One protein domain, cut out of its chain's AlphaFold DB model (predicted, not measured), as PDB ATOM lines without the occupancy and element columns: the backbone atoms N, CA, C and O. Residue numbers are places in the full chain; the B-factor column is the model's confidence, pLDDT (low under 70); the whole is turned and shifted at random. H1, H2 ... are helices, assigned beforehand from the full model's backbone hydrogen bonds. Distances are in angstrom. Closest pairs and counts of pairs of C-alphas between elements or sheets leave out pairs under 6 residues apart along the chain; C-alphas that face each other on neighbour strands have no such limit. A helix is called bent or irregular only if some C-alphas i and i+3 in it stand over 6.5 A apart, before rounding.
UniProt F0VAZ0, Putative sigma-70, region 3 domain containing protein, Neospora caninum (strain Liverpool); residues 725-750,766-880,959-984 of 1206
ATOM      1  N   SER A 725     177.407 199.393 261.614       81.31
ATOM      2  CA  SER A 725     177.881 200.784 261.638       81.31
ATOM      3  C   SER A 725     178.875 201.003 262.785       81.31
ATOM      4  O   SER A 725     178.812 200.307 263.799       81.31
ATOM      5  N   LYS A 726     179.758 202.011 262.693       79.62
ATOM      6  CA  LYS A 726     180.729 202.312 263.768       79.62
ATOM      7  C   LYS A 726     180.047 202.452 265.143       79.62
ATOM      8  O   LYS A 726     180.572 201.956 266.133       79.62
ATOM      9  N   ARG A 727     178.847 203.049 265.194       80.38
ATOM     10  CA  ARG A 727     178.040 203.225 266.418       80.38
ATOM     11  C   ARG A 727     177.493 201.904 266.969       80.38
ATOM     12  O   ARG A 727     177.548 201.669 268.174       80.38
ATOM     13  N   GLU A 728     176.970 201.038 266.106       77.88
ATOM     14  CA  GLU A 728     176.505 199.701 266.502       77.88
ATOM     15  C   GLU A 728     177.673 198.801 266.897       77.88
ATOM     16  O   GLU A 728     177.535 198.006 267.819       77.88
ATOM     17  N   TYR A 729     178.838 198.972 266.271       76.31
ATOM     18  CA  TYR A 729     180.048 198.261 266.644       76.31
ATOM     19  C   TYR A 729     180.616 198.748 267.985       76.31
ATOM     20  O   TYR A 729     180.999 197.925 268.809       76.31
ATOM     21  N   ALA A 730     180.628 200.057 268.249       78.19
ATOM     22  CA  ALA A 730     181.036 200.605 269.542       78.19
ATOM     23  C   ALA A 730     180.139 200.084 270.682       78.19
ATOM     24  O   ALA A 730     180.650 199.682 271.729       78.19
ATOM     25  N   ARG A 731     178.821 199.991 270.436       78.62
ATOM     26  CA  ARG A 731     177.864 199.298 271.317       78.62
ATOM     27  C   ARG A 731     178.195 197.812 271.450       78.62
ATOM     28  O   ARG A 731     178.381 197.334 272.559       78.62
ATOM     29  N   LEU A 732     178.329 197.081 270.344       73.12
ATOM     30  CA  LEU A 732     178.686 195.661 270.350       73.12
ATOM     31  C   LEU A 732     179.981 195.414 271.143       73.12
ATOM     32  O   LEU A 732     180.043 194.459 271.906       73.12
ATOM     33  N   LEU A 733     180.976 196.304 271.054       72.12
ATOM     34  CA  LEU A 733     182.163 196.277 271.902       72.12
ATOM     35  C   LEU A 733     181.841 196.496 273.374       72.12
ATOM     36  O   LEU A 733     182.218 195.645 274.165       72.12
ATOM     37  N   SER A 734     181.201 197.601 273.775       72.44
ATOM     38  CA  SER A 734     180.916 197.854 275.202       72.44
ATOM     39  C   SER A 734     180.118 196.711 275.839       72.44
ATOM     40  O   SER A 734     180.361 196.344 276.985       72.44
ATOM     41  N   LEU A 735     179.261 196.076 275.048       70.31
ATOM     42  CA  LEU A 735     178.399 194.969 275.426       70.31
ATOM     43  C   LEU A 735     179.138 193.612 275.470       70.31
ATOM     44  O   LEU A 735     178.995 192.873 276.443       70.31
ATOM     45  N   LEU A 736     180.014 193.308 274.505       70.88
ATOM     46  CA  LEU A 736     180.920 192.144 274.551       70.88
ATOM     47  C   LEU A 736     182.011 192.279 275.616       70.88
ATOM     48  O   LEU A 736     182.520 191.273 276.096       70.88
ATOM     49  N   ARG A 737     182.412 193.506 275.963       71.06
ATOM     50  CA  ARG A 737     183.324 193.796 277.078       71.06
ATOM     51  C   ARG A 737     182.672 193.414 278.404       71.06
ATOM     52  O   ARG A 737     183.315 192.778 279.227       71.06
ATOM     53  N   VAL A 738     181.393 193.744 278.568       70.06
ATOM     54  CA  VAL A 738     180.578 193.375 279.729       70.06
ATOM     55  C   VAL A 738     180.300 191.860 279.770       70.06
ATOM     56  O   VAL A 738     180.522 191.240 280.806       70.06
ATOM     57  N   GLU A 739     179.962 191.215 278.642       72.19
ATOM     58  CA  GLU A 739     179.874 189.737 278.554       72.19
ATOM     59  C   GLU A 739     181.229 189.058 278.862       72.19
ATOM     60  O   GLU A 739     181.281 187.986 279.458       72.19
ATOM     61  N   ALA A 740     182.341 189.693 278.485       68.75
ATOM     62  CA  ALA A 740     183.688 189.208 278.750       68.75
ATOM     63  C   ALA A 740     184.168 189.396 280.196       68.75
ATOM     64  O   ALA A 740     185.057 188.646 280.595       68.75
ATOM     65  N   ILE A 741     183.623 190.370 280.938       68.25
ATOM     66  CA  ILE A 741     183.787 190.471 282.394       68.25
ATOM     67  C   ILE A 741     183.046 189.308 283.043       68.25
ATOM     68  O   ILE A 741     183.666 188.529 283.755       68.25
ATOM     69  N   HIS A 742     181.757 189.142 282.730       69.56
ATOM     70  CA  HIS A 742     180.918 188.082 283.293       69.56
ATOM     71  C   HIS A 742     181.562 186.696 283.114       69.56
ATOM     72  O   HIS A 742     181.794 186.000 284.091       69.56
ATOM     73  N   ALA A 743     182.040 186.384 281.904       68.88
ATOM     74  CA  ALA A 743     182.753 185.136 281.604       68.88
ATOM     75  C   ALA A 743     184.197 185.037 282.163       68.88
ATOM     76  O   ALA A 743     184.914 184.089 281.839       68.88
ATOM     77  N   THR A 744     184.667 186.025 282.930       66.69
ATOM     78  CA  THR A 744     185.831 185.889 283.828       66.69
ATOM     79  C   THR A 744     185.435 185.792 285.299       66.69
ATOM     80  O   THR A 744     186.195 185.201 286.052       66.69
ATOM     81  N   LEU A 745     184.257 186.297 285.682       63.75
ATOM     82  CA  LEU A 745     183.708 186.196 287.037       63.75
ATOM     83  C   LEU A 745     183.120 184.801 287.286       63.75
ATOM     84  O   LEU A 745     183.592 184.115 288.183       63.75
ATOM     85  N   GLU A 746     182.286 184.299 286.363       68.69
ATOM     86  CA  GLU A 746     181.821 182.897 286.312       68.69
ATOM     87  C   GLU A 746     182.989 181.884 286.342       68.69
ATOM     88  O   GLU A 746     182.807 180.723 286.700       68.69
ATOM     89  N   GLY A 747     184.194 182.310 285.936       57.34
ATOM     90  CA  GLY A 747     185.422 181.521 286.046       57.34
ATOM     91  C   GLY A 747     186.046 181.576 287.442       57.34
ATOM     92  O   GLY A 747     186.318 180.528 288.013       57.34
ATOM     93  N   SER A 748     186.248 182.776 287.999       48.88
ATOM     94  CA  SER A 748     186.847 182.956 289.331       48.88
ATOM     95  C   SER A 748     185.936 182.541 290.488       48.88
ATOM     96  O   SER A 748     186.433 182.193 291.545       48.88
ATOM     97  N   GLU A 749     184.614 182.535 290.300       50.66
ATOM     98  CA  GLU A 749     183.637 182.031 291.283       50.66
ATOM     99  C   GLU A 749     183.753 180.509 291.516       50.66
ATOM    100  O   GLU A 749     183.161 179.989 292.456       50.66
ATOM    101  N   ASN A 750     184.526 179.803 290.678       47.25
ATOM    102  CA  ASN A 750     184.858 178.383 290.814       47.25
ATOM    103  C   ASN A 750     186.360 178.147 291.110       47.25
ATOM    104  O   ASN A 750     186.806 177.002 291.122       47.25
ATOM    105  N   THR A 766     189.510 192.079 290.480       74.88
ATOM    106  CA  THR A 766     188.311 191.681 291.237       74.88
ATOM    107  C   THR A 766     187.009 192.024 290.504       74.88
ATOM    108  O   THR A 766     186.989 192.813 289.555       74.88
ATOM    109  N   LEU A 767     185.890 191.457 290.971       64.12
ATOM    110  CA  LEU A 767     184.550 191.812 290.493       64.12
ATOM    111  C   LEU A 767     184.296 193.322 290.595       64.12
ATOM    112  O   LEU A 767     183.788 193.928 289.653       64.12
ATOM    113  N   GLU A 768     184.730 193.932 291.696       70.75
ATOM    114  CA  GLU A 768     184.613 195.366 291.966       70.75
ATOM    115  C   GLU A 768     185.541 196.206 291.078       70.75
ATOM    116  O   GLU A 768     185.105 197.223 290.545       70.75
ATOM    117  N   GLU A 769     186.781 195.771 290.821       75.69
ATOM    118  CA  GLU A 769     187.685 196.439 289.871       75.69
ATOM    119  C   GLU A 769     187.114 196.419 288.440       75.69
ATOM    120  O   GLU A 769     187.157 197.425 287.723       75.69
ATOM    121  N   TRP A 770     186.531 195.292 288.015       70.12
ATOM    122  CA  TRP A 770     185.877 195.179 286.709       70.12
ATOM    123  C   TRP A 770     184.572 195.982 286.625       70.12
ATOM    124  O   TRP A 770     184.342 196.644 285.608       70.12
ATOM    125  N   ALA A 771     183.736 195.961 287.668       70.12
ATOM    126  CA  ALA A 771     182.513 196.759 287.748       70.12
ATOM    127  C   ALA A 771     182.833 198.263 287.803       70.12
ATOM    128  O   ALA A 771     182.238 199.047 287.065       70.12
ATOM    129  N   GLY A 772     183.843 198.677 288.569       75.44
ATOM    130  CA  GLY A 772     184.388 200.036 288.563       75.44
ATOM    131  C   GLY A 772     184.808 200.471 287.157       75.44
ATOM    132  O   GLY A 772     184.330 201.481 286.642       75.44
ATOM    133  N   ALA A 773     185.608 199.652 286.466       68.00
ATOM    134  CA  ALA A 773     186.100 199.950 285.118       68.00
ATOM    135  C   ALA A 773     185.029 199.923 283.996       68.00
ATOM    136  O   ALA A 773     185.287 200.441 282.895       68.00
ATOM    137  N   ALA A 774     183.857 199.313 284.229       69.38
ATOM    138  CA  ALA A 774     182.807 199.099 283.223       69.38
ATOM    139  C   ALA A 774     181.494 199.864 283.473       69.38
ATOM    140  O   ALA A 774     180.873 200.333 282.514       69.38
ATOM    141  N   THR A 775     181.061 199.987 284.728       74.94
ATOM    142  CA  THR A 775     179.802 200.628 285.145       74.94
ATOM    143  C   THR A 775     179.962 201.658 286.263       74.94
ATOM    144  O   THR A 775     178.976 202.315 286.580       74.94
ATOM    145  N   GLY A 776     181.164 201.845 286.823       81.50
ATOM    146  CA  GLY A 776     181.377 202.697 287.999       81.50
ATOM    147  C   GLY A 776     181.011 202.013 289.321       81.50
ATOM    148  O   GLY A 776     180.739 202.697 290.298       81.50
ATOM    149  N   GLY A 777     180.974 200.675 289.344       83.38
ATOM    150  CA  GLY A 777     180.688 199.861 290.533       83.38
ATOM    151  C   GLY A 777     179.273 199.277 290.585       83.38
ATOM    152  O   GLY A 777     179.052 198.286 291.274       83.38
ATOM    153  N   ASP A 778     178.316 199.810 289.819       82.69
ATOM    154  CA  ASP A 778     176.940 199.296 289.827       82.69
ATOM    155  C   ASP A 778     176.825 197.932 289.110       82.69
ATOM    156  O   ASP A 778     176.962 197.824 287.882       82.69
ATOM    157  N   VAL A 779     176.540 196.895 289.905       76.25
ATOM    158  CA  VAL A 779     176.332 195.498 289.488       76.25
ATOM    159  C   VAL A 779     174.933 195.262 288.892       76.25
ATOM    160  O   VAL A 779     174.781 194.441 287.986       76.25
ATOM    161  N   LYS A 780     173.898 196.003 289.315       81.88
ATOM    162  CA  LYS A 780     172.541 195.889 288.741       81.88
ATOM    163  C   LYS A 780     172.517 196.463 287.326       81.88
ATOM    164  O   LYS A 780     172.052 195.802 286.396       81.88
ATOM    165  N   LEU A 781     173.135 197.629 287.142       80.50
ATOM    166  CA  LEU A 781     173.352 198.247 285.834       80.50
ATOM    167  C   LEU A 781     174.244 197.385 284.922       80.50
ATOM    168  O   LEU A 781     174.063 197.389 283.703       80.50
ATOM    169  N   LEU A 782     175.182 196.612 285.488       77.38
ATOM    170  CA  LEU A 782     175.944 195.599 284.746       77.38
ATOM    171  C   LEU A 782     175.024 194.463 284.259       77.38
ATOM    172  O   LEU A 782     175.073 194.108 283.082       77.38
ATOM    173  N   GLY A 783     174.134 193.954 285.118       77.06
ATOM    174  CA  GLY A 783     173.122 192.939 284.790       77.06
ATOM    175  C   GLY A 783     172.091 193.375 283.737       77.06
ATOM    176  O   GLY A 783     171.619 192.561 282.939       77.06
ATOM    177  N   GLU A 784     171.758 194.664 283.673       83.12
ATOM    178  CA  GLU A 784     170.916 195.231 282.610       83.12
ATOM    179  C   GLU A 784     171.671 195.374 281.294       83.12
ATOM    180  O   GLU A 784     171.221 194.851 280.271       83.12
ATOM    181  N   LYS A 785     172.889 195.925 281.330       76.62
ATOM    182  CA  LYS A 785     173.786 195.966 280.164       76.62
ATOM    183  C   LYS A 785     174.132 194.561 279.643       76.62
ATOM    184  O   LYS A 785     174.382 194.408 278.451       76.62
ATOM    185  N   LEU A 786     174.084 193.516 280.478       74.81
ATOM    186  CA  LEU A 786     174.198 192.104 280.072       74.81
ATOM    187  C   LEU A 786     172.951 191.547 279.364       74.81
ATOM    188  O   LEU A 786     173.072 190.645 278.534       74.81
ATOM    189  N   ARG A 787     171.754 192.057 279.661       79.56
ATOM    190  CA  ARG A 787     170.530 191.690 278.928       79.56
ATOM    191  C   ARG A 787     170.468 192.420 277.586       79.56
ATOM    192  O   ARG A 787     170.241 191.782 276.557       79.56
ATOM    193  N   GLU A 788     170.800 193.710 277.571       78.94
ATOM    194  CA  GLU A 788     170.979 194.480 276.334       78.94
ATOM    195  C   GLU A 788     172.103 193.914 275.449       78.94
ATOM    196  O   GLU A 788     171.970 193.902 274.222       78.94
ATOM    197  N   SER A 789     173.191 193.394 276.040       71.62
ATOM    198  CA  SER A 789     174.314 192.838 275.273       71.62
ATOM    199  C   SER A 789     173.916 191.619 274.465       71.62
ATOM    200  O   SER A 789     174.262 191.538 273.288       71.62
ATOM    201  N   ARG A 790     173.146 190.708 275.069       78.31
ATOM    202  CA  ARG A 790     172.628 189.502 274.415       78.31
ATOM    203  C   ARG A 790     171.686 189.886 273.267       78.31
ATOM    204  O   ARG A 790     171.917 189.464 272.138       78.31
ATOM    205  N   ALA A 791     170.735 190.792 273.506       81.19
ATOM    206  CA  ALA A 791     169.806 191.262 272.476       81.19
ATOM    207  C   ALA A 791     170.505 191.956 271.283       81.19
ATOM    208  O   ALA A 791     170.196 191.668 270.124       81.19
ATOM    209  N   LEU A 792     171.475 192.847 271.532       78.19
ATOM    210  CA  LEU A 792     172.205 193.530 270.456       78.19
ATOM    211  C   LEU A 792     173.176 192.590 269.725       78.19
ATOM    212  O   LEU A 792     173.339 192.707 268.508       78.19
ATOM    213  N   LEU A 793     173.791 191.641 270.437       78.62
ATOM    214  CA  LEU A 793     174.613 190.590 269.842       78.62
ATOM    215  C   LEU A 793     173.787 189.721 268.888       78.62
ATOM    216  O   LEU A 793     174.239 189.482 267.771       78.62
ATOM    217  N   ASP A 794     172.570 189.329 269.265       82.25
ATOM    218  CA  ASP A 794     171.673 188.555 268.399       82.25
ATOM    219  C   ASP A 794     171.257 189.344 267.148       82.25
ATOM    220  O   ASP A 794     171.253 188.796 266.044       82.25
ATOM    221  N   VAL A 795     170.992 190.652 267.266       85.56
ATOM    222  CA  VAL A 795     170.771 191.532 266.100       85.56
ATOM    223  C   VAL A 795     172.011 191.584 265.196       85.56
ATOM    224  O   VAL A 795     171.884 191.503 263.972       85.56
ATOM    225  N   CYS A 796     173.215 191.662 265.767       80.00
ATOM    226  CA  CYS A 796     174.460 191.649 264.995       80.00
ATOM    227  C   CYS A 796     174.715 190.290 264.322       80.00
ATOM    228  O   CYS A 796     175.115 190.257 263.160       80.00
ATOM    229  N   LEU A 797     174.436 189.170 264.995       84.00
ATOM    230  CA  LEU A 797     174.549 187.826 264.421       84.00
ATOM    231  C   LEU A 797     173.534 187.616 263.287       84.00
ATOM    232  O   LEU A 797     173.912 187.111 262.233       84.00
ATOM    233  N   ARG A 798     172.293 188.105 263.427       88.69
ATOM    234  CA  ARG A 798     171.292 188.119 262.339       88.69
ATOM    235  C   ARG A 798     171.761 188.925 261.120       88.69
ATOM    236  O   ARG A 798     171.538 188.492 259.996       88.69
ATOM    237  N   ARG A 799     172.464 190.051 261.310       86.25
ATOM    238  CA  ARG A 799     173.068 190.822 260.199       86.25
ATOM    239  C   ARG A 799     174.316 190.182 259.596       86.25
ATOM    240  O   ARG A 799     174.597 190.398 258.421       86.25
ATOM    241  N   LEU A 800     175.071 189.408 260.374       85.12
ATOM    242  CA  LEU A 800     176.233 188.657 259.891       85.12
ATOM    243  C   LEU A 800     175.847 187.304 259.270       85.12
ATOM    244  O   LEU A 800     176.662 186.725 258.555       85.12
ATOM    245  N   HIS A 801     174.612 186.832 259.460       90.19
ATOM    246  CA  HIS A 801     174.103 185.585 258.886       90.19
ATOM    247  C   HIS A 801     174.307 185.478 257.363       90.19
ATOM    248  O   HIS A 801     174.834 184.452 256.947       90.19
ATOM    249  N   PRO A 802     174.005 186.478 256.504       90.12
ATOM    250  CA  PRO A 802     174.258 186.358 255.062       90.12
ATOM    251  C   PRO A 802     175.749 186.197 254.729       90.12
ATOM    252  O   PRO A 802     176.109 185.406 253.856       90.12
ATOM    253  N   LEU A 803     176.629 186.890 255.462       86.56
ATOM    254  CA  LEU A 803     178.080 186.752 255.318       86.56
ATOM    255  C   LEU A 803     178.545 185.351 255.751       86.56
ATOM    256  O   LEU A 803     179.390 184.757 255.081       86.56
ATOM    257  N   ALA A 804     177.962 184.807 256.821       88.62
ATOM    258  CA  ALA A 804     178.206 183.441 257.270       88.62
ATOM    259  C   ALA A 804     177.688 182.408 256.256       88.62
ATOM    260  O   ALA A 804     178.432 181.501 255.908       88.62
ATOM    261  N   THR A 805     176.499 182.585 255.672       90.25
ATOM    262  CA  THR A 805     175.988 181.728 254.588       90.25
ATOM    263  C   THR A 805     176.918 181.741 253.370       90.25
ATOM    264  O   THR A 805     177.202 180.687 252.804       90.25
ATOM    265  N   VAL A 806     177.460 182.900 252.977       89.69
ATOM    266  CA  VAL A 806     178.456 182.992 251.890       89.69
ATOM    267  C   VAL A 806     179.785 182.329 252.277       89.69
ATOM    268  O   VAL A 806     180.401 181.668 251.439       89.69
ATOM    269  N   ALA A 807     180.230 182.459 253.530       87.31
ATOM    270  CA  ALA A 807     181.441 181.803 254.023       87.31
ATOM    271  C   ALA A 807     181.296 180.271 254.055       87.31
ATOM    272  O   ALA A 807     182.166 179.582 253.525       87.31
ATOM    273  N   VAL A 808     180.180 179.755 254.583       89.81
ATOM    274  CA  VAL A 808     179.827 178.327 254.585       89.81
ATOM    275  C   VAL A 808     179.744 177.798 253.161       89.81
ATOM    276  O   VAL A 808     180.387 176.799 252.866       89.81
ATOM    277  N   ARG A 809     179.053 178.488 252.242       89.50
ATOM    278  CA  ARG A 809     178.968 178.070 250.832       89.50
ATOM    279  C   ARG A 809     180.331 178.012 250.143       89.50
ATOM    280  O   ARG A 809     180.571 177.069 249.399       89.50
ATOM    281  N   ARG A 810     181.240 178.961 250.411       87.88
ATOM    282  CA  ARG A 810     182.618 178.945 249.872       87.88
ATOM    283  C   ARG A 810     183.492 177.846 250.487       87.88
ATOM    284  O   ARG A 810     184.316 177.259 249.792       87.88
ATOM    285  N   PHE A 811     183.316 177.575 251.779       86.31
ATOM    286  CA  PHE A 811     183.989 176.490 252.492       86.31
ATOM    287  C   PHE A 811     183.520 175.124 251.963       86.31
ATOM    288  O   PHE A 811     184.325 174.314 251.507       86.31
ATOM    289  N   ARG A 812     182.196 174.943 251.881       83.38
ATOM    290  CA  ARG A 812     181.526 173.806 251.243       83.38
ATOM    291  C   ARG A 812     181.971 173.622 249.802       83.38
ATOM    292  O   ARG A 812     182.377 172.520 249.484       83.38
ATOM    293  N   SER A 813     181.979 174.643 248.942       81.69
ATOM    294  CA  SER A 813     182.350 174.459 247.527       81.69
ATOM    295  C   SER A 813     183.772 173.920 247.330       81.69
ATOM    296  O   SER A 813     183.990 173.143 246.407       81.69
ATOM    297  N   ALA A 814     184.722 174.275 248.205       76.06
ATOM    298  CA  ALA A 814     186.081 173.733 248.149       76.06
ATOM    299  C   ALA A 814     186.124 172.239 248.527       76.06
ATOM    300  O   ALA A 814     186.701 171.433 247.799       76.06
ATOM    301  N   ASN A 815     185.461 171.856 249.623       71.62
ATOM    302  CA  ASN A 815     185.411 170.463 250.082       71.62
ATOM    303  C   ASN A 815     184.529 169.574 249.182       71.62
ATOM    304  O   ASN A 815     184.880 168.430 248.905       71.62
ATOM    305  N   ILE A 816     183.400 170.104 248.701       64.75
ATOM    306  CA  ILE A 816     182.447 169.420 247.818       64.75
ATOM    307  C   ILE A 816     183.098 169.107 246.474       64.75
ATOM    308  O   ILE A 816     182.937 167.987 246.009       64.75
ATOM    309  N   PHE A 817     183.871 170.022 245.876       62.88
ATOM    310  CA  PHE A 817     184.566 169.731 244.615       62.88
ATOM    311  C   PHE A 817     185.514 168.529 244.766       62.88
ATOM    312  O   PHE A 817     185.459 167.600 243.967       62.88
ATOM    313  N   ALA A 818     186.296 168.483 245.851       61.72
ATOM    314  CA  ALA A 818     187.208 167.374 246.141       61.72
ATOM    315  C   ALA A 818     186.499 166.043 246.483       61.72
ATOM    316  O   ALA A 818     187.058 164.976 246.236       61.72
ATOM    317  N   ALA A 819     185.286 166.087 247.046       65.12
ATOM    318  CA  ALA A 819     184.485 164.897 247.347       65.12
ATOM    319  C   ALA A 819     183.708 164.387 246.118       65.12
ATOM    320  O   ALA A 819     183.712 163.191 245.832       65.12
ATOM    321  N   GLN A 820     183.089 165.287 245.350       64.25
ATOM    322  CA  GLN A 820     182.375 164.955 244.115       64.25
ATOM    323  C   GLN A 820     183.333 164.474 243.020       64.25
ATOM    324  O   GLN A 820     182.989 163.534 242.316       64.25
ATOM    325  N   GLN A 821     184.562 165.002 242.934       62.50
ATOM    326  CA  GLN A 821     185.608 164.444 242.060       62.50
ATOM    327  C   GLN A 821     186.070 163.025 242.435       62.50
ATOM    328  O   GLN A 821     186.795 162.421 241.656       62.50
ATOM    329  N   ARG A 822     185.674 162.480 243.591       64.94
ATOM    330  CA  ARG A 822     185.845 161.049 243.890       64.94
ATOM    331  C   ARG A 822     184.571 160.298 243.532       64.94
ATOM    332  O   ARG A 822     184.590 159.418 242.681       64.94
ATOM    333  N   LYS A 823     183.441 160.730 244.095       63.75
ATOM    334  CA  LYS A 823     182.188 159.978 243.992       63.75
ATOM    335  C   LYS A 823     181.564 159.966 242.582       63.75
ATOM    336  O   LYS A 823     180.990 158.959 242.206       63.75
ATOM    337  N   LEU A 824     181.759 160.997 241.749       62.50
ATOM    338  CA  LEU A 824     181.324 160.989 240.332       62.50
ATOM    339  C   LEU A 824     182.160 160.070 239.417       62.50
ATOM    340  O   LEU A 824     181.766 159.829 238.277       62.50
ATOM    341  N   TYR A 825     183.310 159.579 239.889       61.28
ATOM    342  CA  TYR A 825     184.119 158.575 239.184       61.28
ATOM    343  C   TYR A 825     183.816 157.140 239.649       61.28
ATOM    344  O   TYR A 825     184.329 156.203 239.048       61.28
ATOM    345  N   GLN A 826     182.997 156.971 240.693       62.94
ATOM    346  CA  GLN A 826     182.565 155.670 241.218       62.94
ATOM    347  C   GLN A 826     181.075 155.431 240.908       62.94
ATOM    348  O   GLN A 826     180.720 154.426 240.298       62.94
ATOM    349  N   ASP A 827     180.210 156.399 241.218       59.34
ATOM    350  CA  ASP A 827     178.751 156.248 241.207       59.34
ATOM    351  C   ASP A 827     178.114 156.944 239.982       59.34
ATOM    352  O   ASP A 827     177.480 157.995 240.104       59.34
ATOM    353  N   GLN A 828     178.252 156.380 238.775       59.66
ATOM    354  CA  GLN A 828     177.620 156.943 237.559       59.66
ATOM    355  C   GLN A 828     176.126 156.574 237.371       59.66
ATOM    356  O   GLN A 828     175.567 156.843 236.308       59.66
ATOM    357  N   GLY A 829     175.467 155.984 238.380       68.12
ATOM    358  CA  GLY A 829     174.075 155.506 238.298       68.12
ATOM    359  C   GLY A 829     173.059 156.208 239.213       68.12
ATOM    360  O   GLY A 829     172.016 156.671 238.744       68.12
ATOM    361  N   ASP A 830     173.333 156.292 240.518       77.06
ATOM    362  CA  ASP A 830     172.261 156.430 241.517       77.06
ATOM    363  C   ASP A 830     171.827 157.872 241.821       77.06
ATOM    364  O   ASP A 830     172.289 158.533 242.757       77.06
ATOM    365  N   TYR A 831     170.820 158.334 241.077       74.50
ATOM    366  CA  TYR A 831     170.144 159.614 241.313       74.50
ATOM    367  C   TYR A 831     169.557 159.758 242.728       74.50
ATOM    368  O   TYR A 831     169.583 160.862 243.278       74.50
ATOM    369  N   ASP A 832     169.073 158.680 243.353       76.38
ATOM    370  CA  ASP A 832     168.561 158.741 244.728       76.38
ATOM    371  C   ASP A 832     169.684 158.762 245.782       76.38
ATOM    372  O   ASP A 832     169.542 159.446 246.798       76.38
ATOM    373  N   ALA A 833     170.852 158.164 245.514       73.00
ATOM    374  CA  ALA A 833     172.042 158.380 246.340       73.00
ATOM    375  C   ALA A 833     172.512 159.845 246.252       73.00
ATOM    376  O   ALA A 833     172.803 160.473 247.273       73.00
ATOM    377  N   ILE A 834     172.498 160.439 245.050       72.12
ATOM    378  CA  ILE A 834     172.748 161.876 244.846       72.12
ATOM    379  C   ILE A 834     171.718 162.725 245.615       72.12
ATOM    380  O   ILE A 834     172.085 163.732 246.227       72.12
ATOM    381  N   ARG A 835     170.445 162.317 245.648       78.19
ATOM    382  CA  ARG A 835     169.374 163.006 246.384       78.19
ATOM    383  C   ARG A 835     169.576 162.958 247.899       78.19
ATOM    384  O   ARG A 835     169.536 164.008 248.537       78.19
ATOM    385  N   ALA A 836     169.866 161.785 248.461       78.06
ATOM    386  CA  ALA A 836     170.161 161.620 249.884       78.06
ATOM    387  C   ALA A 836     171.413 162.418 250.305       78.06
ATOM    388  O   ALA A 836     171.430 163.058 251.358       78.06
ATOM    389  N   LEU A 837     172.439 162.467 249.445       73.00
ATOM    390  CA  LEU A 837     173.620 163.315 249.640       73.00
ATOM    391  C   LEU A 837     173.282 164.817 249.622       73.00
ATOM    392  O   LEU A 837     173.900 165.580 250.364       73.00
ATOM    393  N   LEU A 838     172.312 165.257 248.812       74.19
ATOM    394  CA  LEU A 838     171.839 166.648 248.789       74.19
ATOM    395  C   LEU A 838     170.979 167.011 250.009       74.19
ATOM    396  O   LEU A 838     171.051 168.151 250.468       74.19
ATOM    397  N   GLU A 839     170.205 166.073 250.553       82.31
ATOM    398  CA  GLU A 839     169.407 166.297 251.763       82.31
ATOM    399  C   GLU A 839     170.296 166.371 253.010       82.31
ATOM    400  O   GLU A 839     170.323 167.412 253.671       82.31
ATOM    401  N   LYS A 840     171.153 165.363 253.231       81.69
ATOM    402  CA  LYS A 840     172.184 165.374 254.288       81.69
ATOM    403  C   LYS A 840     173.069 166.622 254.205       81.69
ATOM    404  O   LYS A 840     173.398 167.238 255.214       81.69
ATOM    405  N   ARG A 841     173.421 167.067 252.993       80.06
ATOM    406  CA  ARG A 841     174.171 168.315 252.778       80.06
ATOM    407  C   ARG A 841     173.467 169.549 253.360       80.06
ATOM    408  O   ARG A 841     174.175 170.437 253.829       80.06
ATOM    409  N   ASN A 842     172.137 169.643 253.307       84.62
ATOM    410  CA  ASN A 842     171.409 170.804 253.831       84.62
ATOM    411  C   ASN A 842     171.495 170.875 255.361       84.62
ATOM    412  O   ASN A 842     171.708 171.956 255.911       84.62
ATOM    413  N   GLU A 843     171.395 169.726 256.034       87.44
ATOM    414  CA  GLU A 843     171.583 169.609 257.484       87.44
ATOM    415  C   GLU A 843     172.984 170.091 257.878       87.44
ATOM    416  O   GLU A 843     173.135 170.983 258.711       87.44
ATOM    417  N   GLU A 844     174.021 169.597 257.199       86.12
ATOM    418  CA  GLU A 844     175.400 169.982 257.500       86.12
ATOM    419  C   GLU A 844     175.761 171.422 257.085       86.12
ATOM    420  O   GLU A 844     176.670 172.025 257.664       86.12
ATOM    421  N   GLU A 845     175.091 172.001 256.078       87.50
ATOM    422  CA  GLU A 845     175.202 173.437 255.778       87.50
ATOM    423  C   GLU A 845     174.592 174.285 256.908       87.50
ATOM    424  O   GLU A 845     175.138 175.344 257.227       87.50
ATOM    425  N   MET A 846     173.529 173.809 257.568       90.25
ATOM    426  CA  MET A 846     172.961 174.446 258.761       90.25
ATOM    427  C   MET A 846     173.874 174.287 259.990       90.25
ATOM    428  O   MET A 846     174.114 175.275 260.687       90.25
ATOM    429  N   GLU A 847     174.448 173.102 260.228       89.81
ATOM    430  CA  GLU A 847     175.441 172.885 261.295       89.81
ATOM    431  C   GLU A 847     176.642 173.836 261.144       89.81
ATOM    432  O   GLU A 847     176.972 174.588 262.065       89.81
ATOM    433  N   LEU A 848     177.254 173.882 259.953       89.12
ATOM    434  CA  LEU A 848     178.379 174.775 259.654       89.12
ATOM    435  C   LEU A 848     178.025 176.259 259.796       89.12
ATOM    436  O   LEU A 848     178.890 177.065 260.141       89.12
ATOM    437  N   LEU A 849     176.771 176.640 259.543       91.81
ATOM    438  CA  LEU A 849     176.296 178.013 259.704       91.81
ATOM    439  C   LEU A 849     176.182 178.409 261.180       91.81
ATOM    440  O   LEU A 849     176.635 179.496 261.553       91.81
ATOM    441  N   LEU A 850     175.666 177.517 262.029       91.62
ATOM    442  CA  LEU A 850     175.660 177.698 263.483       91.62
ATOM    443  C   LEU A 850     177.095 177.789 264.028       91.62
ATOM    444  O   LEU A 850     177.409 178.711 264.783       91.62
ATOM    445  N   VAL A 851     177.990 176.911 263.567       92.38
ATOM    446  CA  VAL A 851     179.424 176.912 263.901       92.38
ATOM    447  C   VAL A 851     180.118 178.205 263.462       92.38
ATOM    448  O   VAL A 851     180.858 178.804 264.242       92.38
ATOM    449  N   ALA A 852     179.870 178.696 262.245       90.31
ATOM    450  CA  ALA A 852     180.452 179.945 261.750       90.31
ATOM    451  C   ALA A 852     179.998 181.159 262.585       90.31
ATOM    452  O   ALA A 852     180.816 182.016 262.938       90.31
ATOM    453  N   LEU A 853     178.715 181.211 262.962       89.69
ATOM    454  CA  LEU A 853     178.157 182.245 263.842       89.69
ATOM    455  C   LEU A 853     178.700 182.137 265.280       89.69
ATOM    456  O   LEU A 853     179.032 183.156 265.895       89.69
ATOM    457  N   GLN A 854     178.884 180.922 265.802       90.69
ATOM    458  CA  GLN A 854     179.545 180.680 267.087       90.69
ATOM    459  C   GLN A 854     181.022 181.110 267.044       90.69
ATOM    460  O   GLN A 854     181.506 181.738 267.990       90.69
ATOM    461  N   GLY A 855     181.718 180.860 265.932       89.31
ATOM    462  CA  GLY A 855     183.075 181.333 265.656       89.31
ATOM    463  C   GLY A 855     183.180 182.855 265.675       89.31
ATOM    464  O   GLY A 855     184.026 183.402 266.387       89.31
ATOM    465  N   ILE A 856     182.265 183.551 264.987       88.62
ATOM    466  CA  ILE A 856     182.114 185.013 265.075       88.62
ATOM    467  C   ILE A 856     181.943 185.449 266.533       88.62
ATOM    468  O   ILE A 856     182.693 186.311 266.990       88.62
ATOM    469  N   ARG A 857     181.005 184.850 267.285       87.69
ATOM    470  CA  ARG A 857     180.740 185.205 268.691       87.69
ATOM    471  C   ARG A 857     181.976 185.009 269.574       87.69
ATOM    472  O   ARG A 857     182.319 185.895 270.356       87.69
ATOM    473  N   GLN A 858     182.686 183.888 269.434       87.62
ATOM    474  CA  GLN A 858     183.928 183.640 270.169       87.62
ATOM    475  C   GLN A 858     185.039 184.629 269.791       87.62
ATOM    476  O   GLN A 858     185.721 185.146 270.676       87.62
ATOM    477  N   GLY A 859     185.229 184.901 268.500       85.88
ATOM    478  CA  GLY A 859     186.229 185.845 268.003       85.88
ATOM    479  C   GLY A 859     185.975 187.272 268.488       85.88
ATOM    480  O   GLY A 859     186.879 187.916 269.022       85.88
ATOM    481  N   LEU A 860     184.717 187.709 268.432       83.12
ATOM    482  CA  LEU A 860     184.225 188.960 269.004       83.12
ATOM    483  C   LEU A 860     184.495 189.060 270.517       83.12
ATOM    484  O   LEU A 860     185.104 190.035 270.959       83.12
ATOM    485  N   ARG A 861     184.147 188.032 271.308       84.19
ATOM    486  CA  ARG A 861     184.476 187.946 272.750       84.19
ATOM    487  C   ARG A 861     185.988 188.016 273.015       84.19
ATOM    488  O   ARG A 861     186.427 188.661 273.967       84.19
ATOM    489  N   ARG A 862     186.815 187.348 272.199       85.00
ATOM    490  CA  ARG A 862     188.291 187.401 272.307       85.00
ATOM    491  C   ARG A 862     188.805 188.815 272.005       85.00
ATOM    492  O   ARG A 862     189.577 189.352 272.794       85.00
ATOM    493  N   HIS A 863     188.319 189.449 270.938       82.56
ATOM    494  CA  HIS A 863     188.680 190.818 270.568       82.56
ATOM    495  C   HIS A 863     188.268 191.840 271.644       82.56
ATOM    496  O   HIS A 863     189.077 192.687 272.019       82.56
ATOM    497  N   ALA A 864     187.066 191.716 272.218       79.38
ATOM    498  CA  ALA A 864     186.611 192.552 273.330       79.38
ATOM    499  C   ALA A 864     187.490 192.396 274.589       79.38
ATOM    500  O   ALA A 864     187.856 193.399 275.205       79.38
ATOM    501  N   ARG A 865     187.935 191.172 274.926       79.38
ATOM    502  CA  ARG A 865     188.927 190.944 275.998       79.38
ATOM    503  C   ARG A 865     190.278 191.596 275.702       79.38
ATOM    504  O   ARG A 865     190.866 192.210 276.590       79.38
ATOM    505  N   THR A 866     190.774 191.516 274.467       81.88
ATOM    506  CA  THR A 866     192.022 192.191 274.067       81.88
ATOM    507  C   THR A 866     191.887 193.717 274.132       81.88
ATOM    508  O   THR A 866     192.792 194.386 274.629       81.88
ATOM    509  N   ALA A 867     190.747 194.265 273.704       78.19
ATOM    510  CA  ALA A 867     190.392 195.677 273.840       78.19
ATOM    511  C   ALA A 867     190.406 196.144 275.308       78.19
ATOM    512  O   ALA A 867     191.022 197.162 275.620       78.19
ATOM    513  N   MET A 868     189.804 195.373 276.219       75.00
ATOM    514  CA  MET A 868     189.799 195.651 277.666       75.00
ATOM    515  C   MET A 868     191.203 195.632 278.252       75.00
ATOM    516  O   MET A 868     191.625 196.599 278.878       75.00
ATOM    517  N   ARG A 869     191.970 194.569 277.982       81.81
ATOM    518  CA  ARG A 869     193.352 194.435 278.467       81.81
ATOM    519  C   ARG A 869     194.273 195.534 277.923       81.81
ATOM    520  O   ARG A 869     195.259 195.851 278.578       81.81
ATOM    521  N   ARG A 870     193.961 196.147 276.771       81.31
ATOM    522  CA  ARG A 870     194.614 197.384 276.299       81.31
ATOM    523  C   ARG A 870     194.138 198.617 277.079       81.31
ATOM    524  O   ARG A 870     194.987 199.337 277.588       81.31
ATOM    525  N   ARG A 871     192.824 198.830 277.246       78.75
ATOM    526  CA  ARG A 871     192.270 199.973 278.009       78.75
ATOM    527  C   ARG A 871     192.774 200.010 279.455       78.75
ATOM    528  O   ARG A 871     193.221 201.058 279.895       78.75
ATOM    529  N   VAL A 872     192.768 198.878 280.161       79.75
ATOM    530  CA  VAL A 872     193.254 198.776 281.553       79.75
ATOM    531  C   VAL A 872     194.751 199.092 281.653       79.75
ATOM    532  O   VAL A 872     195.167 199.763 282.590       79.75
ATOM    533  N   ARG A 873     195.569 198.689 280.668       86.00
ATOM    534  CA  ARG A 873     196.993 199.071 280.616       86.00
ATOM    535  C   ARG A 873     197.189 200.566 280.368       86.00
ATOM    536  O   ARG A 873     198.068 201.141 280.986       86.00
ATOM    537  N   LEU A 874     196.383 201.178 279.497       85.56
ATOM    538  CA  LEU A 874     196.442 202.621 279.239       85.56
ATOM    539  C   LEU A 874     195.994 203.431 280.463       85.56
ATOM    540  O   LEU A 874     196.675 204.379 280.828       85.56
ATOM    541  N   LEU A 875     194.916 203.018 281.137       81.81
ATOM    542  CA  LEU A 875     194.470 203.637 282.389       81.81
ATOM    543  C   LEU A 875     195.522 203.495 283.498       81.81
ATOM    544  O   LEU A 875     195.826 204.480 284.155       81.81
ATOM    545  N   LYS A 876     196.133 202.310 283.659       86.38
ATOM    546  CA  LYS A 876     197.202 202.099 284.649       86.38
ATOM    547  C   LYS A 876     198.508 202.831 284.306       86.38
ATOM    548  O   LYS A 876     199.253 203.179 285.211       86.38
ATOM    549  N   ALA A 877     198.794 203.064 283.024       87.56
ATOM    550  CA  ALA A 877     199.919 203.899 282.604       87.56
ATOM    551  C   ALA A 877     199.647 205.388 282.874       87.56
ATOM    552  O   ALA A 877     200.528 206.072 283.375       87.56
ATOM    553  N   ALA A 878     198.426 205.865 282.611       86.69
ATOM    554  CA  ALA A 878     198.020 207.233 282.926       86.69
ATOM    555  C   ALA A 878     198.008 207.494 284.441       86.69
ATOM    556  O   ALA A 878     198.569 208.485 284.883       86.69
ATOM    557  N   SER A 879     197.456 206.581 285.250       85.62
ATOM    558  CA  SER A 879     197.492 206.733 286.710       85.62
ATOM    559  C   SER A 879     198.922 206.713 287.254       85.62
ATOM    560  O   SER A 879     199.228 207.488 288.143       85.62
ATOM    561  N   ALA A 880     199.798 205.856 286.712       88.19
ATOM    562  CA  ALA A 880     201.200 205.813 287.123       88.19
ATOM    563  C   ALA A 880     201.965 207.091 286.747       88.19
ATOM    564  O   ALA A 880     202.779 207.535 287.542       88.19
ATOM    565  N   LEU A 959     188.251 202.112 270.125       72.81
ATOM    566  CA  LEU A 959     188.907 201.059 269.358       72.81
ATOM    567  C   LEU A 959     188.143 200.821 268.043       72.81
ATOM    568  O   LEU A 959     186.919 200.658 268.083       72.81
ATOM    569  N   PRO A 960     188.839 200.789 266.891       78.88
ATOM    570  CA  PRO A 960     188.202 200.598 265.595       78.88
ATOM    571  C   PRO A 960     187.565 199.204 265.477       78.88
ATOM    572  O   PRO A 960     187.975 198.279 266.187       78.88
ATOM    573  N   PRO A 961     186.595 199.022 264.559       75.38
ATOM    574  CA  PRO A 961     186.082 197.700 264.221       75.38
ATOM    575  C   PRO A 961     187.197 196.735 263.795       75.38
ATOM    576  O   PRO A 961     188.215 197.168 263.245       75.38
ATOM    577  N   PRO A 962     187.020 195.414 263.997       80.25
ATOM    578  CA  PRO A 962     187.930 194.427 263.457       80.25
ATOM    579  C   PRO A 962     187.863 194.559 261.933       80.25
ATOM    580  O   PRO A 962     186.764 194.738 261.392       80.25
ATOM    581  N   PRO A 963     188.988 194.445 261.212       84.81
ATOM    582  CA  PRO A 963     188.928 194.386 259.761       84.81
ATOM    583  C   PRO A 963     188.005 193.236 259.341       84.81
ATOM    584  O   PRO A 963     187.932 192.210 260.018       84.81
ATOM    585  N   SER A 964     187.325 193.381 258.206       77.81
ATOM    586  CA  SER A 964     186.432 192.359 257.632       77.81
ATOM    587  C   SER A 964     187.057 190.956 257.605       77.81
ATOM    588  O   SER A 964     186.409 189.957 257.916       77.81
ATOM    589  N   VAL A 965     188.361 190.915 257.322       85.44
ATOM    590  CA  VAL A 965     189.235 189.739 257.348       85.44
ATOM    591  C   VAL A 965     189.195 189.000 258.692       85.44
ATOM    592  O   VAL A 965     189.195 187.775 258.696       85.44
ATOM    593  N   ALA A 966     189.110 189.694 259.831       84.31
ATOM    594  CA  ALA A 966     189.062 189.066 261.153       84.31
ATOM    595  C   ALA A 966     187.778 188.246 261.358       84.31
ATOM    596  O   ALA A 966     187.862 187.107 261.807       84.31
ATOM    597  N   TYR A 967     186.612 188.767 260.953       84.00
ATOM    598  CA  TYR A 967     185.354 188.008 260.983       84.00
ATOM    599  C   TYR A 967     185.433 186.754 260.107       84.00
ATOM    600  O   TYR A 967     185.011 185.679 260.529       84.00
ATOM    601  N   TRP A 968     186.018 186.872 258.910       88.38
ATOM    602  CA  TRP A 968     186.217 185.726 258.021       88.38
ATOM    603  C   TRP A 968     187.189 184.691 258.596       88.38
ATOM    604  O   TRP A 968     186.902 183.498 258.536       88.38
ATOM    605  N   LEU A 969     188.292 185.127 259.211       88.62
ATOM    606  CA  LEU A 969     189.219 184.238 259.909       88.62
ATOM    607  C   LEU A 969     188.539 183.525 261.085       88.62
ATOM    608  O   LEU A 969     188.724 182.325 261.230       88.62
ATOM    609  N   TRP A 970     187.708 184.209 261.879       91.88
ATOM    610  CA  TRP A 970     186.980 183.586 262.993       91.88
ATOM    611  C   TRP A 970     185.951 182.545 262.531       91.88
ATOM    612  O   TRP A 970     185.888 181.468 263.121       91.88
ATOM    613  N   MET A 971     185.199 182.825 261.457       89.25
ATOM    614  CA  MET A 971     184.331 181.822 260.823       89.25
ATOM    615  C   MET A 971     185.147 180.638 260.301       89.25
ATOM    616  O   MET A 971     184.813 179.491 260.582       89.25
ATOM    617  N   ARG A 972     186.229 180.908 259.558       89.38
ATOM    618  CA  ARG A 972     187.068 179.869 258.950       89.38
ATOM    619  C   ARG A 972     187.714 178.975 260.002       89.38
ATOM    620  O   ARG A 972     187.697 177.769 259.812       89.38
ATOM    621  N   THR A 973     188.249 179.534 261.088       88.62
ATOM    622  CA  THR A 973     188.787 178.740 262.201       88.62
ATOM    623  C   THR A 973     187.698 177.848 262.785       88.62
ATOM    624  O   THR A 973     187.877 176.643 262.783       88.62
ATOM    625  N   ALA A 974     186.535 178.384 263.169       88.25
ATOM    626  CA  ALA A 974     185.483 177.559 263.769       88.25
ATOM    627  C   ALA A 974     184.966 176.444 262.837       88.25
ATOM    628  O   ALA A 974     184.797 175.315 263.287       88.25
ATOM    629  N   MET A 975     184.773 176.724 261.542       89.75
ATOM    630  CA  MET A 975     184.373 175.702 260.562       89.75
ATOM    631  C   MET A 975     185.448 174.619 260.366       89.75
ATOM    632  O   MET A 975     185.105 173.452 260.209       89.75
ATOM    633  N   VAL A 976     186.736 174.982 260.407       87.38
ATOM    634  CA  VAL A 976     187.873 174.044 260.308       87.38
ATOM    635  C   VAL A 976     188.067 173.228 261.590       87.38
ATOM    636  O   VAL A 976     188.409 172.048 261.511       87.38
ATOM    637  N   ASP A 977     187.857 173.835 262.756       85.94
ATOM    638  CA  ASP A 977     187.929 173.173 264.061       85.94
ATOM    639  C   ASP A 977     186.788 172.136 264.176       85.94
ATOM    640  O   ASP A 977     187.035 170.980 264.518       85.94
ATOM    641  N   TRP A 978     185.561 172.513 263.789       87.19
ATOM    642  CA  TRP A 978     184.398 171.616 263.738       87.19
ATOM    643  C   TRP A 978     184.521 170.524 262.674       87.19
ATOM    644  O   TRP A 978     184.199 169.373 262.946       87.19
ATOM    645  N   GLU A 979     185.015 170.840 261.470       85.62
ATOM    646  CA  GLU A 979     185.222 169.816 260.439       85.62
ATOM    647  C   GLU A 979     186.250 168.774 260.900       85.62
ATOM    648  O   GLU A 979     186.063 167.584 260.657       85.62
ATOM    649  N   GLN A 980     187.305 169.190 261.609       83.00
ATOM    650  CA  GLN A 980     188.229 168.242 262.230       83.00
ATOM    651  C   GLN A 980     187.531 167.397 263.299       83.00
ATOM    652  O   GLN A 980     187.695 166.180 263.274       83.00
ATOM    653  N   GLN A 981     186.721 167.992 264.182       81.25
ATOM    654  CA  GLN A 981     185.939 167.248 265.181       81.25
ATOM    655  C   GLN A 981     184.975 166.231 264.541       81.25
ATOM    656  O   GLN A 981     184.940 165.087 264.979       81.25
ATOM    657  N   LYS A 982     184.241 166.597 263.480       81.88
ATOM    658  CA  LYS A 982     183.265 165.708 262.816       81.88
ATOM    659  C   LYS A 982     183.911 164.617 261.948       81.88
ATOM    660  O   LYS A 982     183.306 163.575 261.731       81.88
ATOM    661  N   ARG A 983     185.141 164.823 261.459       76.19
ATOM    662  CA  ARG A 983     185.919 163.813 260.706       76.19
ATOM    663  C   ARG A 983     186.551 162.724 261.586       76.19
ATOM    664  O   ARG A 983     187.217 161.843 261.048       76.19
ATOM    665  N   GLN A 984     186.405 162.801 262.905       69.31
ATOM    666  CA  GLN A 984     187.037 161.902 263.867       69.31
ATOM    667  C   GLN A 984     186.023 160.935 264.480       69.31
ATOM    668  O   GLN A 984     185.063 161.364 265.113       69.31
TER     669      GLN A 984
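What this domain is: This is residues 725 to 750, 766 to 880 and 959 to 984 of the 1206 residues of the protein "Putative sigma-70, region 3 domain containing protein" of Neospora caninum (strain Liverpool) (UniProt F0VAZ0). One very long helix, H4, runs nearly the whole length of a rod, and bent H3 folds back on it, nearest to it at the middle, where H5 crosses and packs on both H4 and H3b. H1 crosses between H3a and H4 toward one end, small H2 sits there too, and the loop from H3 to H4 sticks out at the other end with residues 825 to 830. The printed part has 167 residues with five named helices, H1 to H5 in order, no named strand, and is all helix. It is loose, with a radius of gyration of the C-alphas of 20.9 A, and spans 73 by 31 by 27 A.

Where its parts are: Find C-alpha 726 at (180.729, 202.312, 263.768); from there H1 runs 32.6 A to residue 748. H2 is residues 767 to 775. H3, residues 779 to 823, was assigned as one helix by its hydrogen bonds but is bent, with C-alphas 799 and 802 6.9 A apart; its arms are H3a, 779 to 799, and H3b, 802 to 823, with a kink of 34 degrees near 815. H4 runs 72.1 A from residue 831 to 880, and H5, 964 to 982, ends at (183.265, 165.708, 262.816).

How they stand to each other: Look first at H3a, which touches H1 at Leu 735 and Ser 789, closest C-alphas 4.6 A, at a steep tilt of 56 degrees. H2 touches H3a, closest C-alphas Thr 775 and Leu 782, 6.4 A. H1 touches H4 about perpendicular, at 85 degrees, closest C-alphas Arg 737 and Ala 864, 5.1 A. H3b touches H4 with residues 804 to 812 alone, closest C-alphas Ala 804 and Ala 852, 6.1 A. H5 touches H4, closest C-alphas Ala 852 and Met 971, 4.4 A, and H3b, closest C-alphas Ala 804 and Met 971, 7.3 A. H1 and H5 are apart. Every O i to N i+4 pair is within hydrogen-bond range in H2, H3a and H5; the others have 17 of 19 in H1, 16 of 18 in H3b and 45 of 46 in H4.

The domain as a whole: The farthest C-alphas, Gly 829 and Ala 880, are 75.2 A apart. Across the cuts, C-alphas 750 and 766 are 13.7 A apart, and 880 and 959 are 22.1 A apart. Neither link printed whole is long. Among the residues under pLDDT 70 are 740 to 750 and 816 to 829.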